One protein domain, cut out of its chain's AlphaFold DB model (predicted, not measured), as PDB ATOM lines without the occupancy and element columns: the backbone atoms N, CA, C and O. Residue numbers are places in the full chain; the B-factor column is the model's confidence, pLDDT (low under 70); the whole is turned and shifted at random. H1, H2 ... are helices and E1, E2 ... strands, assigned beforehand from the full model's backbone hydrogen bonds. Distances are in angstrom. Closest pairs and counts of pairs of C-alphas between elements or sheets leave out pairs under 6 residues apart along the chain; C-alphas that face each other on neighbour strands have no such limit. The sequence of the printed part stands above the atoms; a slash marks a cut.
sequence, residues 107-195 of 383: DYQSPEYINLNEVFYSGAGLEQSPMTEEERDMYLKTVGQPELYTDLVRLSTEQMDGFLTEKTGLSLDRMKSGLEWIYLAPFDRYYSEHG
ATOM      1  N   ASP A 107     233.281 104.620  71.181       93.25
ATOM      2  CA  ASP A 107     232.708 103.273  71.120       93.25
ATOM      3  C   ASP A 107     231.947 102.955  72.420       93.25
ATOM      4  O   ASP A 107     232.472 103.155  73.518       93.25
ATOM      5  N   TYR A 108     230.705 102.477  72.308       96.06
ATOM      6  CA  TYR A 108     229.917 101.973  73.436       96.06
ATOM      7  C   TYR A 108     228.844 100.984  72.971       96.06
ATOM      8  O   TYR A 108     228.134 101.203  71.990       96.06
ATOM      9  N   GLN A 109     228.678  99.901  73.733       96.88
ATOM     10  CA  GLN A 109     227.707  98.837  73.433       96.88
ATOM     11  C   GLN A 109     226.319  99.085  74.029       96.88
ATOM     12  O   GLN A 109     225.344  98.478  73.587       96.88
ATOM     13  N   SER A 110     226.225  99.946  75.040       98.19
ATOM     14  CA  SER A 110     224.961 100.314  75.669       98.19
ATOM     15  C   SER A 110     225.027 101.729  76.249       98.19
ATOM     16  O   SER A 110     226.128 102.223  76.529       98.19
ATOM     17  N   PRO A 111     223.878 102.405  76.440       98.19
ATOM     18  CA  PRO A 111     223.879 103.841  76.692       98.19
ATOM     19  C   PRO A 111     224.545 104.244  78.006       98.19
ATOM     20  O   PRO A 111     225.128 105.317  78.091       98.19
ATOM     21  N   GLU A 112     224.544 103.380  79.022       98.31
ATOM     22  CA  GLU A 112     225.191 103.710  80.293       98.31
ATOM     23  C   GLU A 112     226.719 103.901  80.184       98.31
ATOM     24  O   GLU A 112     227.327 104.414  81.116       98.31
ATOM     25  N   TYR A 113     227.357 103.480  79.086       97.88
ATOM     26  CA  TYR A 113     228.806 103.595  78.878       97.88
ATOM     27  C   TYR A 113     229.192 104.715  77.903       97.88
ATOM     28  O   TYR A 113     230.368 104.845  77.574       97.88
ATOM     29  N   ILE A 114     228.237 105.538  77.458       97.56
ATOM     30  CA  ILE A 114     228.499 106.683  76.572       97.56
ATOM     31  C   ILE A 114     229.538 107.618  77.201       97.56
ATOM     32  O   ILE A 114     229.393 108.004  78.360       97.56
ATOM     33  N   ASN A 115     230.559 108.033  76.446       96.25
ATOM     34  CA  ASN A 115     231.531 109.014  76.927       96.25
ATOM     35  C   ASN A 115     230.895 110.411  77.020       96.25
ATOM     36  O   ASN A 115     230.725 111.107  76.018       96.25
ATOM     37  N   LEU A 116     230.563 110.834  78.241       97.44
ATOM     38  CA  LEU A 116     229.903 112.114  78.480       97.44
ATOM     39  C   LEU A 116     230.803 113.317  78.178       97.44
ATOM     40  O   LEU A 116     230.287 114.374  77.820       97.44
ATOM     41  N   ASN A 117     232.128 113.162  78.275       95.50
ATOM     42  CA  ASN A 117     233.062 114.241  77.953       95.50
ATOM     43  C   ASN A 117     233.003 114.613  76.469       95.50
ATOM     44  O   ASN A 117     233.184 115.777  76.134       95.50
ATOM     45  N   GLU A 118     232.707 113.644  75.599       94.19
ATOM     46  CA  GLU A 118     232.537 113.878  74.165       94.19
ATOM     47  C   GLU A 118     231.162 114.458  73.839       94.19
ATOM     48  O   GLU A 118     231.055 115.462  73.136       94.19
ATOM     49  N   VAL A 119     230.101 113.859  74.393       96.44
ATOM     50  CA  VAL A 119     228.716 114.303  74.169       96.44
ATOM     51  C   VAL A 119     228.528 115.759  74.577       96.44
ATOM     52  O   VAL A 119     227.936 116.540  73.835       96.44
ATOM     53  N   PHE A 120     229.056 116.136  75.740       96.56
ATOM     54  CA  PHE A 120     228.908 117.485  76.269       96.56
ATOM     55  C   PHE A 120     230.057 118.416  75.913       96.56
ATOM     56  O   PHE A 120     229.987 119.575  76.308       96.56
ATOM     57  N   TYR A 121     231.067 117.973  75.151       94.31
ATOM     58  CA  TYR A 121     232.264 118.769  74.865       94.31
ATOM     59  C   TYR A 121     231.914 120.188  74.419       94.31
ATOM     60  O   TYR A 121     232.374 121.138  75.014       94.31
ATOM     61  N   SER A 122     231.035 120.353  73.426       92.19
ATOM     62  CA  SER A 122     230.595 121.678  72.954       92.19
ATOM     63  C   SER A 122     229.250 122.118  73.552       92.19
ATOM     64  O   SER A 122     228.506 122.887  72.946       92.19
ATOM     65  N   GLY A 123     228.896 121.597  74.728       94.88
ATOM     66  CA  GLY A 123     227.658 121.903  75.449       94.88
ATOM     67  C   GLY A 123     226.398 121.221  74.912       94.88
ATOM     68  O   GLY A 123     225.312 121.528  75.391       94.88
ATOM     69  N   ALA A 124     226.517 120.319  73.929       95.44
ATOM     70  CA  ALA A 124     225.402 119.572  73.331       95.44
ATOM     71  C   ALA A 124     224.230 120.453  72.837       95.44
ATOM     72  O   ALA A 124     223.070 120.046  72.872       95.44
ATOM     73  N   GLY A 125     224.515 121.692  72.418       94.94
ATOM     74  CA  GLY A 125     223.493 122.655  71.992       94.94
ATOM     75  C   GLY A 125     222.587 123.183  73.115       94.94
ATOM     76  O   GLY A 125     221.601 123.860  72.823       94.94
ATOM     77  N   LEU A 126     222.901 122.897  74.380       96.81
ATOM     78  CA  LEU A 126     222.142 123.367  75.535       96.81
ATOM     79  C   LEU A 126     222.445 124.842  75.829       96.81
ATOM     80  O   LEU A 126     223.570 125.321  75.673       96.81
ATOM     81  N   GLU A 127     221.421 125.571  76.270       94.69
ATOM     82  CA  GLU A 127     221.548 126.989  76.598       94.69
ATOM     83  C   GLU A 127     222.475 127.204  77.802       94.69
ATOM     84  O   GLU A 127     222.364 126.532  78.831       94.69
ATOM     85  N   GLN A 128     223.350 128.205  77.695       90.69
ATOM     86  CA  GLN A 128     224.234 128.613  78.779       90.69
ATOM     87  C   GLN A 128     223.808 129.973  79.329       90.69
ATOM     88  O   GLN A 128     223.937 131.005  78.668       90.69
ATOM     89  N   SER A 129     223.335 129.988  80.576       86.81
ATOM     90  CA  SER A 129     223.018 131.234  81.282       86.81
ATOM     91  C   SER A 129     224.285 132.077  81.490       86.81
ATOM     92  O   SER A 129     225.343 131.491  81.723       86.81
ATOM     93  N   PRO A 130     224.229 133.422  81.508       89.19
ATOM     94  CA  PRO A 130     225.393 134.253  81.827       89.19
ATOM     95  C   PRO A 130     226.077 133.831  83.137       89.19
ATOM     96  O   PRO A 130     225.404 133.440  84.092       89.19
ATOM     97  N   MET A 131     227.410 133.876  83.168       93.06
ATOM     98  CA  MET A 131     228.205 133.558  84.361       93.06
ATOM     99  C   MET A 131     228.295 134.774  85.283       93.06
ATOM    100  O   MET A 131     228.537 135.881  84.800       93.06
ATOM    101  N   THR A 132     228.137 134.577  86.594       95.06
ATOM    102  CA  THR A 132     228.378 135.653  87.573       95.06
ATOM    103  C   THR A 132     229.860 135.753  87.939       95.06
ATOM    104  O   THR A 132     230.637 134.822  87.707       95.06
ATOM    105  N   GLU A 133     230.277 136.882  88.518       96.62
ATOM    106  CA  GLU A 133     231.661 137.059  88.983       96.62
ATOM    107  C   GLU A 133     232.001 136.075  90.111       96.62
ATOM    108  O   GLU A 133     233.076 135.480  90.109       96.62
ATOM    109  N   GLU A 134     231.060 135.816  91.025       97.25
ATOM    110  CA  GLU A 134     231.252 134.874  92.130       97.25
ATOM    111  C   GLU A 134     231.432 133.431  91.640       97.25
ATOM    112  O   GLU A 134     232.261 132.689  92.174       97.25
ATOM    113  N   GLU A 135     230.663 133.034  90.623       97.12
ATOM    114  CA  GLU A 135     230.776 131.725  89.975       97.12
ATOM    115  C   GLU A 135     232.145 131.569  89.302       97.12
ATOM    116  O   GLU A 135     232.848 130.581  89.533       97.12
ATOM    117  N   ARG A 136     232.562 132.590  88.540       97.31
ATOM    118  CA  ARG A 136     233.863 132.631  87.864       97.31
ATOM    119  C   ARG A 136     235.024 132.516  88.847       97.31
ATOM    120  O   ARG A 136     235.924 131.705  88.641       97.31
ATOM    121  N   ASP A 137     235.008 133.313  89.909       97.81
ATOM    122  CA  ASP A 137     236.086 133.344  90.898       97.81
ATOM    123  C   ASP A 137     236.195 132.015  91.655       97.81
ATOM    124  O   ASP A 137     237.302 131.546  91.941       97.81
ATOM    125  N   MET A 138     235.063 131.366  91.949       98.25
ATOM    126  CA  MET A 138     235.060 130.040  92.564       98.25
ATOM    127  C   MET A 138     235.645 128.979  91.630       98.25
ATOM    128  O   MET A 138     236.447 128.160  92.087       98.25
ATOM    129  N   TYR A 139     235.277 129.001  90.347       98.06
ATOM    130  CA  TYR A 139     235.836 128.091  89.353       98.06
ATOM    131  C   TYR A 139     237.356 128.276  89.234       98.06
ATOM    132  O   TYR A 139     238.097 127.328  89.490       98.06
ATOM    133  N   LEU A 140     237.832 129.502  88.980       98.31
ATOM    134  CA  LEU A 140     239.263 129.807  88.826       98.31
ATOM    135  C   LEU A 140     240.083 129.411  90.056       98.31
ATOM    136  O   LEU A 140     241.153 128.811  89.943       98.31
ATOM    137  N   LYS A 141     239.548 129.677  91.251       98.12
ATOM    138  CA  LYS A 141     240.163 129.239  92.505       98.12
ATOM    139  C   LYS A 141     240.220 127.715  92.622       98.12
ATOM    140  O   LYS A 141     241.208 127.199  93.139       98.12
ATOM    141  N   THR A 142     239.180 127.011  92.177       98.00
ATOM    142  CA  THR A 142     239.103 125.542  92.209       98.00
ATOM    143  C   THR A 142     240.138 124.907  91.285       98.00
ATOM    144  O   THR A 142     240.834 123.988  91.707       98.00
ATOM    145  N   VAL A 143     240.291 125.424  90.061       97.06
ATOM    146  CA  VAL A 143     241.275 124.911  89.089       97.06
ATOM    147  C   VAL A 143     242.686 125.479  89.288       97.06
ATOM    148  O   VAL A 143     243.632 125.026  88.649       97.06
ATOM    149  N   GLY A 144     242.856 126.454  90.188       97.56
ATOM    150  CA  GLY A 144     244.147 127.080  90.480       97.56
ATOM    151  C   GLY A 144     244.676 127.960  89.345       97.56
ATOM    152  O   GLY A 144     245.891 128.106  89.209       97.56
ATOM    153  N   GLN A 145     243.785 128.533  88.535       97.38
ATOM    154  CA  GLN A 145     244.137 129.348  87.372       97.38
ATOM    155  C   GLN A 145     243.898 130.844  87.639       97.38
ATOM    156  O   GLN A 145     242.971 131.202  88.368       97.38
ATOM    157  N   PRO A 146     244.726 131.742  87.073       96.75
ATOM    158  CA  PRO A 146     244.558 133.185  87.249       96.75
ATOM    159  C   PRO A 146     243.424 133.770  86.390       96.75
ATOM    160  O   PRO A 146     242.868 134.815  86.728       96.75
ATOM    161  N   GLU A 147     243.094 133.115  85.281       97.19
ATOM    162  CA  GLU A 147     242.072 133.505  84.311       97.19
ATOM    163  C   GLU A 147     241.636 132.284  83.491       97.19
ATOM    164  O   GLU A 147     242.244 131.224  83.616       97.19
ATOM    165  N   LEU A 148     240.584 132.440  82.681       95.62
ATOM    166  CA  LEU A 148     240.158 131.419  81.721       95.62
ATOM    167  C   LEU A 148     241.080 131.480  80.503       95.62
ATOM    168  O   LEU A 148     241.325 132.572  79.984       95.62
ATOM    169  N   TYR A 149     241.560 130.331  80.039       94.19
ATOM    170  CA  TYR A 149     242.431 130.249  78.864       94.19
ATOM    171  C   TYR A 149     241.667 129.914  77.586       94.19
ATOM    172  O   TYR A 149     242.121 130.258  76.494       94.19
ATOM    173  N   THR A 150     240.528 129.241  77.723       94.75
ATOM    174  CA  THR A 150     239.686 128.795  76.607       94.75
ATOM    175  C   THR A 150     238.207 129.013  76.915       94.75
ATOM    176  O   THR A 150     237.859 129.592  77.950       94.75
ATOM    177  N   ASP A 151     237.336 128.586  76.003       92.19
ATOM    178  CA  ASP A 151     235.902 128.672  76.216       92.19
ATOM    179  C   ASP A 151     235.483 127.726  77.338       92.19
ATOM    180  O   ASP A 151     235.931 126.583  77.423       92.19
ATOM    181  N   LEU A 152     234.626 128.233  78.221       95.19
ATOM    182  CA  LEU A 152     234.137 127.515  79.389       95.19
ATOM    183  C   LEU A 152     232.693 127.081  79.143       95.19
ATOM    184  O   LEU A 152     231.781 127.913  79.202       95.19
ATOM    185  N   VAL A 153     232.475 125.786  78.925       96.00
ATOM    186  CA  VAL A 153     231.128 125.210  78.900       96.00
ATOM    187  C   VAL A 153     230.678 124.882  80.312       96.00
ATOM    188  O   VAL A 153     231.435 124.361  81.136       96.00
ATOM    189  N   ARG A 154     229.416 125.221  80.599       97.12
ATOM    190  CA  ARG A 154     228.807 125.026  81.911       97.12
ATOM    191  C   ARG A 154     227.388 124.493  81.791       97.12
ATOM    192  O   ARG A 154     226.556 125.137  81.158       97.12
ATOM    193  N   LEU A 155     227.108 123.368  82.443       97.69
ATOM    194  CA  LEU A 155     225.812 122.684  82.379       97.69
ATOM    195  C   LEU A 155     225.354 122.269  83.776       97.69
ATOM    196  O   LEU A 155     226.148 121.732  84.551       97.69
ATOM    197  N   SER A 156     224.094 122.541  84.123       97.50
ATOM    198  CA  SER A 156     223.537 122.069  85.395       97.50
ATOM    199  C   SER A 156     223.258 120.569  85.367       97.50
ATOM    200  O   SER A 156     223.071 119.977  84.299       97.50
ATOM    201  N   THR A 157     223.160 119.960  86.549       97.44
ATOM    202  CA  THR A 157     222.738 118.558  86.685       97.44
ATOM    203  C   THR A 157     221.379 118.324  86.021       97.44
ATOM    204  O   THR A 157     221.228 117.370  85.264       97.44
ATOM    205  N   GLU A 158     220.412 119.228  86.223       97.94
ATOM    206  CA  GLU A 158     219.077 119.160  85.604       97.94
ATOM    207  C   GLU A 158     219.136 119.182  84.066       97.94
ATOM    208  O   GLU A 158     218.459 118.388  83.412       97.94
ATOM    209  N   GLN A 159     219.961 120.057  83.478       98.38
ATOM    210  CA  GLN A 159     220.111 120.145  82.022       98.38
ATOM    211  C   GLN A 159     220.678 118.847  81.441       98.38
ATOM    212  O   GLN A 159     220.159 118.329  80.453       98.38
ATOM    213  N   MET A 160     221.730 118.316  82.065       98.19
ATOM    214  CA  MET A 160     222.364 117.073  81.634       98.19
ATOM    215  C   MET A 160     221.423 115.876  81.788       98.19
ATOM    216  O   MET A 160     221.337 115.048  80.884       98.19
ATOM    217  N   ASP A 161     220.689 115.802  82.898       98.25
ATOM    218  CA  ASP A 161     219.749 114.719  83.179       98.25
ATOM    219  C   ASP A 161     218.580 114.685  82.188       98.25
ATOM    220  O   ASP A 161     218.275 113.637  81.609       98.25
ATOM    221  N   GLY A 162     217.971 115.846  81.928       98.12
ATOM    222  CA  GLY A 162     216.896 115.978  80.949       98.12
ATOM    223  C   GLY A 162     217.360 115.605  79.541       98.12
ATOM    224  O   GLY A 162     216.692 114.831  78.851       98.12
ATOM    225  N   PHE A 163     218.541 116.088  79.148       98.44
ATOM    226  CA  PHE A 163     219.143 115.778  77.856       98.44
ATOM    227  C   PHE A 163     219.424 114.280  77.682       98.44
ATOM    228  O   PHE A 163     219.033 113.684  76.677       98.44
ATOM    229  N   LEU A 164     220.064 113.638  78.665       98.38
ATOM    230  CA  LEU A 164     220.355 112.205  78.606       98.38
ATOM    231  C   LEU A 164     219.073 111.375  78.615       98.38
ATOM    232  O   LEU A 164     218.959 110.427  77.833       98.38
ATOM    233  N   THR A 165     218.079 111.757  79.415       98.06
ATOM    234  CA  THR A 165     216.790 111.061  79.462       98.06
ATOM    235  C   THR A 165     216.105 111.102  78.098       98.06
ATOM    236  O   THR A 165     215.605 110.081  77.621       98.06
ATOM    237  N   GLU A 166     216.131 112.252  77.423       98.06
ATOM    238  CA  GLU A 166     215.598 112.391  76.069       98.06
ATOM    239  C   GLU A 166     216.374 111.532  75.061       98.06
ATOM    240  O   GLU A 166     215.771 110.731  74.341       98.06
ATOM    241  N   LYS A 167     217.706 111.668  75.030       98.25
ATOM    242  CA  LYS A 167     218.575 111.079  73.998       98.25
ATOM    243  C   LYS A 167     218.898 109.606  74.206       98.25
ATOM    244  O   LYS A 167     219.305 108.949  73.257       98.25
ATOM    245  N   THR A 168     218.739 109.071  75.411       98.12
ATOM    246  CA  THR A 168     219.169 107.701  75.754       98.12
ATOM    247  C   THR A 168     218.133 106.916  76.557       98.12
ATOM    248  O   THR A 168     218.194 105.690  76.612       98.12
ATOM    249  N   GLY A 169     217.168 107.602  77.180       97.62
ATOM    250  CA  GLY A 169     216.237 106.993  78.130       97.62
ATOM    251  C   GLY A 169     216.822 106.771  79.528       97.62
ATOM    252  O   GLY A 169     216.163 106.138  80.351       97.62
ATOM    253  N   LEU A 170     218.033 107.267  79.801       97.94
ATOM    254  CA  LEU A 170     218.718 107.159  81.088       97.94
ATOM    255  C   LEU A 170     218.979 108.538  81.701       97.94
ATOM    256  O   LEU A 170     219.322 109.480  80.992       97.94
ATOM    257  N   SER A 171     218.866 108.621  83.024       97.38
ATOM    258  CA  SER A 171     219.292 109.766  83.830       97.38
ATOM    259  C   SER A 171     220.813 109.779  84.041       97.38
ATOM    260  O   SER A 171     221.491 108.759  83.873       97.38
ATOM    261  N   LEU A 172     221.369 110.925  84.441       97.12
ATOM    262  CA  LEU A 172     222.813 111.121  84.623       97.12
ATOM    263  C   LEU A 172     223.418 110.146  85.650       97.12
ATOM    264  O   LEU A 172     224.516 109.636  85.439       97.12
ATOM    265  N   ASP A 173     222.695 109.819  86.725       96.50
ATOM    266  CA  ASP A 173     223.144 108.881  87.770       96.50
ATOM    267  C   ASP A 173     223.283 107.429  87.276       96.50
ATOM    268  O   ASP A 173     223.905 106.593  87.936       96.50
ATOM    269  N   ARG A 174     222.704 107.118  86.112       98.12
ATOM    270  CA  ARG A 174     222.770 105.792  85.485       98.12
ATOM    271  C   ARG A 174     223.987 105.626  84.584       98.12
ATOM    272  O   ARG A 174     224.263 104.492  84.186       98.12
ATOM    273  N   MET A 175     224.703 106.708  84.282       97.69
ATOM    274  CA  MET A 175     225.885 106.694  83.425       97.69
ATOM    275  C   MET A 175     227.106 106.201  84.210       97.69
ATOM    276  O   MET A 175     227.432 106.702  85.283       97.69
ATOM    277  N   LYS A 176     227.788 105.188  83.675       97.25
ATOM    278  CA  LYS A 176     228.911 104.472  84.298       97.25
ATOM    279  C   LYS A 176     230.282 104.950  83.825       97.25
ATOM    280  O   LYS A 176     231.267 104.680  84.504       97.25
ATOM    281  N   SER A 177     230.354 105.620  82.677       91.56
ATOM    282  CA  SER A 177     231.582 106.228  82.140       91.56
ATOM    283  C   SER A 177     232.096 107.382  83.007       91.56
ATOM    284  O   SER A 177     233.294 107.646  83.032       91.56
ATOM    285  N   GLY A 178     231.200 108.032  83.755       88.19
ATOM    286  CA  GLY A 178     231.511 109.224  84.533       88.19
ATOM    287  C   GLY A 178     231.676 110.470  83.660       88.19
ATOM    288  O   GLY A 178     231.562 110.431  82.435       88.19
ATOM    289  N   LEU A 179     231.919 111.599  84.319       94.56
ATOM    290  CA  LEU A 179     232.204 112.880  83.689       94.56
ATOM    291  C   LEU A 179     233.401 113.498  84.407       94.56
ATOM    292  O   LEU A 179     233.389 113.613  85.632       94.56
ATOM    293  N   GLU A 180     234.422 113.891  83.655       95.06
ATOM    294  CA  GLU A 180     235.692 114.385  84.211       95.06
ATOM    295  C   GLU A 180     235.676 115.901  84.462       95.06
ATOM    296  O   GLU A 180     236.693 116.513  84.783       95.06
ATOM    297  N   TRP A 181     234.507 116.519  84.322       97.44
ATOM    298  CA  TRP A 181     234.305 117.949  84.491       97.44
ATOM    299  C   TRP A 181     234.344 118.347  85.964       97.44
ATOM    300  O   TRP A 181     233.964 117.590  86.862       97.44
ATOM    301  N   ILE A 182     234.749 119.589  86.219       98.00
ATOM    302  CA  ILE A 182     234.724 120.153  87.566       98.00
ATOM    303  C   ILE A 182     233.270 120.381  87.965       98.00
ATOM    304  O   ILE A 182     232.539 121.054  87.250       98.00
ATOM    305  N   TYR A 183     232.855 119.857  89.115       97.69
ATOM    306  CA  TYR A 183     231.523 120.096  89.667       97.69
ATOM    307  C   TYR A 183     231.587 121.072  90.846       97.69
ATOM    308  O   TYR A 183     232.289 120.821  91.830       97.69
ATOM    309  N   LEU A 184     230.832 122.172  90.775       97.88
ATOM    310  CA  LEU A 184     230.719 123.144  91.865       97.88
ATOM    311  C   LEU A 184     229.344 123.036  92.530       97.88
ATOM    312  O   LEU A 184     228.360 123.620  92.076       97.88
ATOM    313  N   ALA A 185     229.295 122.330  93.662       97.69
ATOM    314  CA  ALA A 185     228.064 122.075  94.416       97.69
ATOM    315  C   ALA A 185     227.221 123.326  94.764       97.69
ATOM    316  O   ALA A 185     225.999 123.214  94.724       97.69
ATOM    317  N   PRO A 186     227.794 124.513  95.077       97.25
ATOM    318  CA  PRO A 186     226.992 125.713  95.340       97.25
ATOM    319  C   PRO A 186     226.132 126.183  94.158       97.25
ATOM    320  O   PRO A 186     225.166 126.910  94.379       97.25
ATOM    321  N   PHE A 187     226.482 125.783  92.933       96.31
ATOM    322  CA  PHE A 187     225.790 126.168  91.703       96.31
ATOM    323  C   PHE A 187     225.061 124.999  91.025       96.31
ATOM    324  O   PHE A 187     224.388 125.235  90.024       96.31
ATOM    325  N   ASP A 188     225.204 123.773  91.549       97.06
ATOM    326  CA  ASP A 188     224.709 122.527  90.939       97.06
ATOM    327  C   ASP A 188     225.075 122.422  89.448       97.06
ATOM    328  O   ASP A 188     224.221 122.316  88.563       97.06
ATOM    329  N   ARG A 189     226.374 122.568  89.157       97.12
ATOM    330  CA  ARG A 189     226.853 122.771  87.790       97.12
ATOM    331  C   ARG A 189     228.208 122.125  87.533       97.12
ATOM    332  O   ARG A 189     229.088 122.137  88.398       97.12
ATOM    333  N   TYR A 190     228.354 121.592  86.327       97.69
ATOM    334  CA  TYR A 190     229.582 121.040  85.773       97.69
ATOM    335  C   TYR A 190     230.251 122.047  84.840       97.69
ATOM    336  O   TYR A 190     229.562 122.799  84.150       97.69
ATOM    337  N   TYR A 191     231.581 122.042  84.818       97.81
ATOM    338  CA  TYR A 191     232.422 123.020  84.135       97.81
ATOM    339  C   TYR A 191     233.557 122.322  83.387       97.81
ATOM    340  O   TYR A 191     234.247 121.476  83.969       97.81
ATOM    341  N   SER A 192     233.796 122.728  82.143       96.38
ATOM    342  CA  SER A 192     234.974 122.314  81.386       96.38
ATOM    343  C   SER A 192     235.459 123.416  80.457       96.38
ATOM    344  O   SER A 192     234.658 124.101  79.823       96.38
ATOM    345  N   GLU A 193     236.777 123.583  80.410       94.88
ATOM    346  CA  GLU A 193     237.468 124.475  79.487       94.88
ATOM    347  C   GLU A 193     237.980 123.684  78.287       94.88
ATOM    348  O   GLU A 193     238.660 122.668  78.452       94.88
ATOM    349  N   HIS A 194     237.669 124.150  77.081       89.81
ATOM    350  CA  HIS A 194     238.118 123.511  75.852       89.81
ATOM    351  C   HIS A 194     238.160 124.481  74.665       89.81
ATOM    352  O   HIS A 194     237.562 125.554  74.670       89.81
ATOM    353  N   GLY A 195     238.886 124.088  73.616       85.56
ATOM    354  CA  GLY A 195     238.939 124.831  72.356       85.56
ATOM    355  C   GLY A 195     237.859 124.402  71.360       85.56
ATOM    356  O   GLY A 195     237.194 123.383  71.535       85.56
TER     357      GLY A 195
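This is residues 107 to 195 of the 383 residues of the protein "YARHG domain-containing protein" of Clostridium clostridioforme CAG:132 (UniProt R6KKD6). A small three-stranded sheet forms the middle of an elongated domain, with H2 at one end; H3 leads off from E1 toward the other. The printed part has 89 residues, under half in named elements, along the chain H1 H2 E1 H3 E2 E3, mixed helices and strands. The sheet, E1 E3 E2, is antiparallel; the whole is compact, radius of gyration of the C-alphas 13.5 A, spans 41 by 22 by 21 A.

Find inner strand E3, residues 189 to 194; N 192 and O 153 of E1, residues 151 to 156, are 3.0 A apart. E2, residues 182 to 184, forms a hairpin with E3; N 184 and O 189 are 2.9 A apart. E1, H3 (residues 157 to 168) and E2 make a split strand-helix-strand unit, E3 between its same-way strands, the crossover right-handed. H3 only grazes the sheet with residues 157 to 160. H2, residues 133 to 143, is on the sheet at a height of 7.2 A; the closest C-alphas of H2 and E2, Tyr 139 and Leu 184, are 7.5 A apart. H1, residues 116 to 119, is not on it. In H2 and H3 every O i to N i+4 pair is within hydrogen-bond range; H1 is too short for one.

Find C-alpha 116 at (229.903, 112.114, 78.480), where H1 begins; E3 ends with C-alpha 194 at (238.118, 123.511, 75.852). E1 spans 16.8 A, H3 15.8 A.

The farthest C-alphas, Gln 109 and Glu 133, are 41.5 A apart. The printed part has no cut; links H1 to H2 and H3 to E2 are long. No printed residue is under 70 in pLDDT.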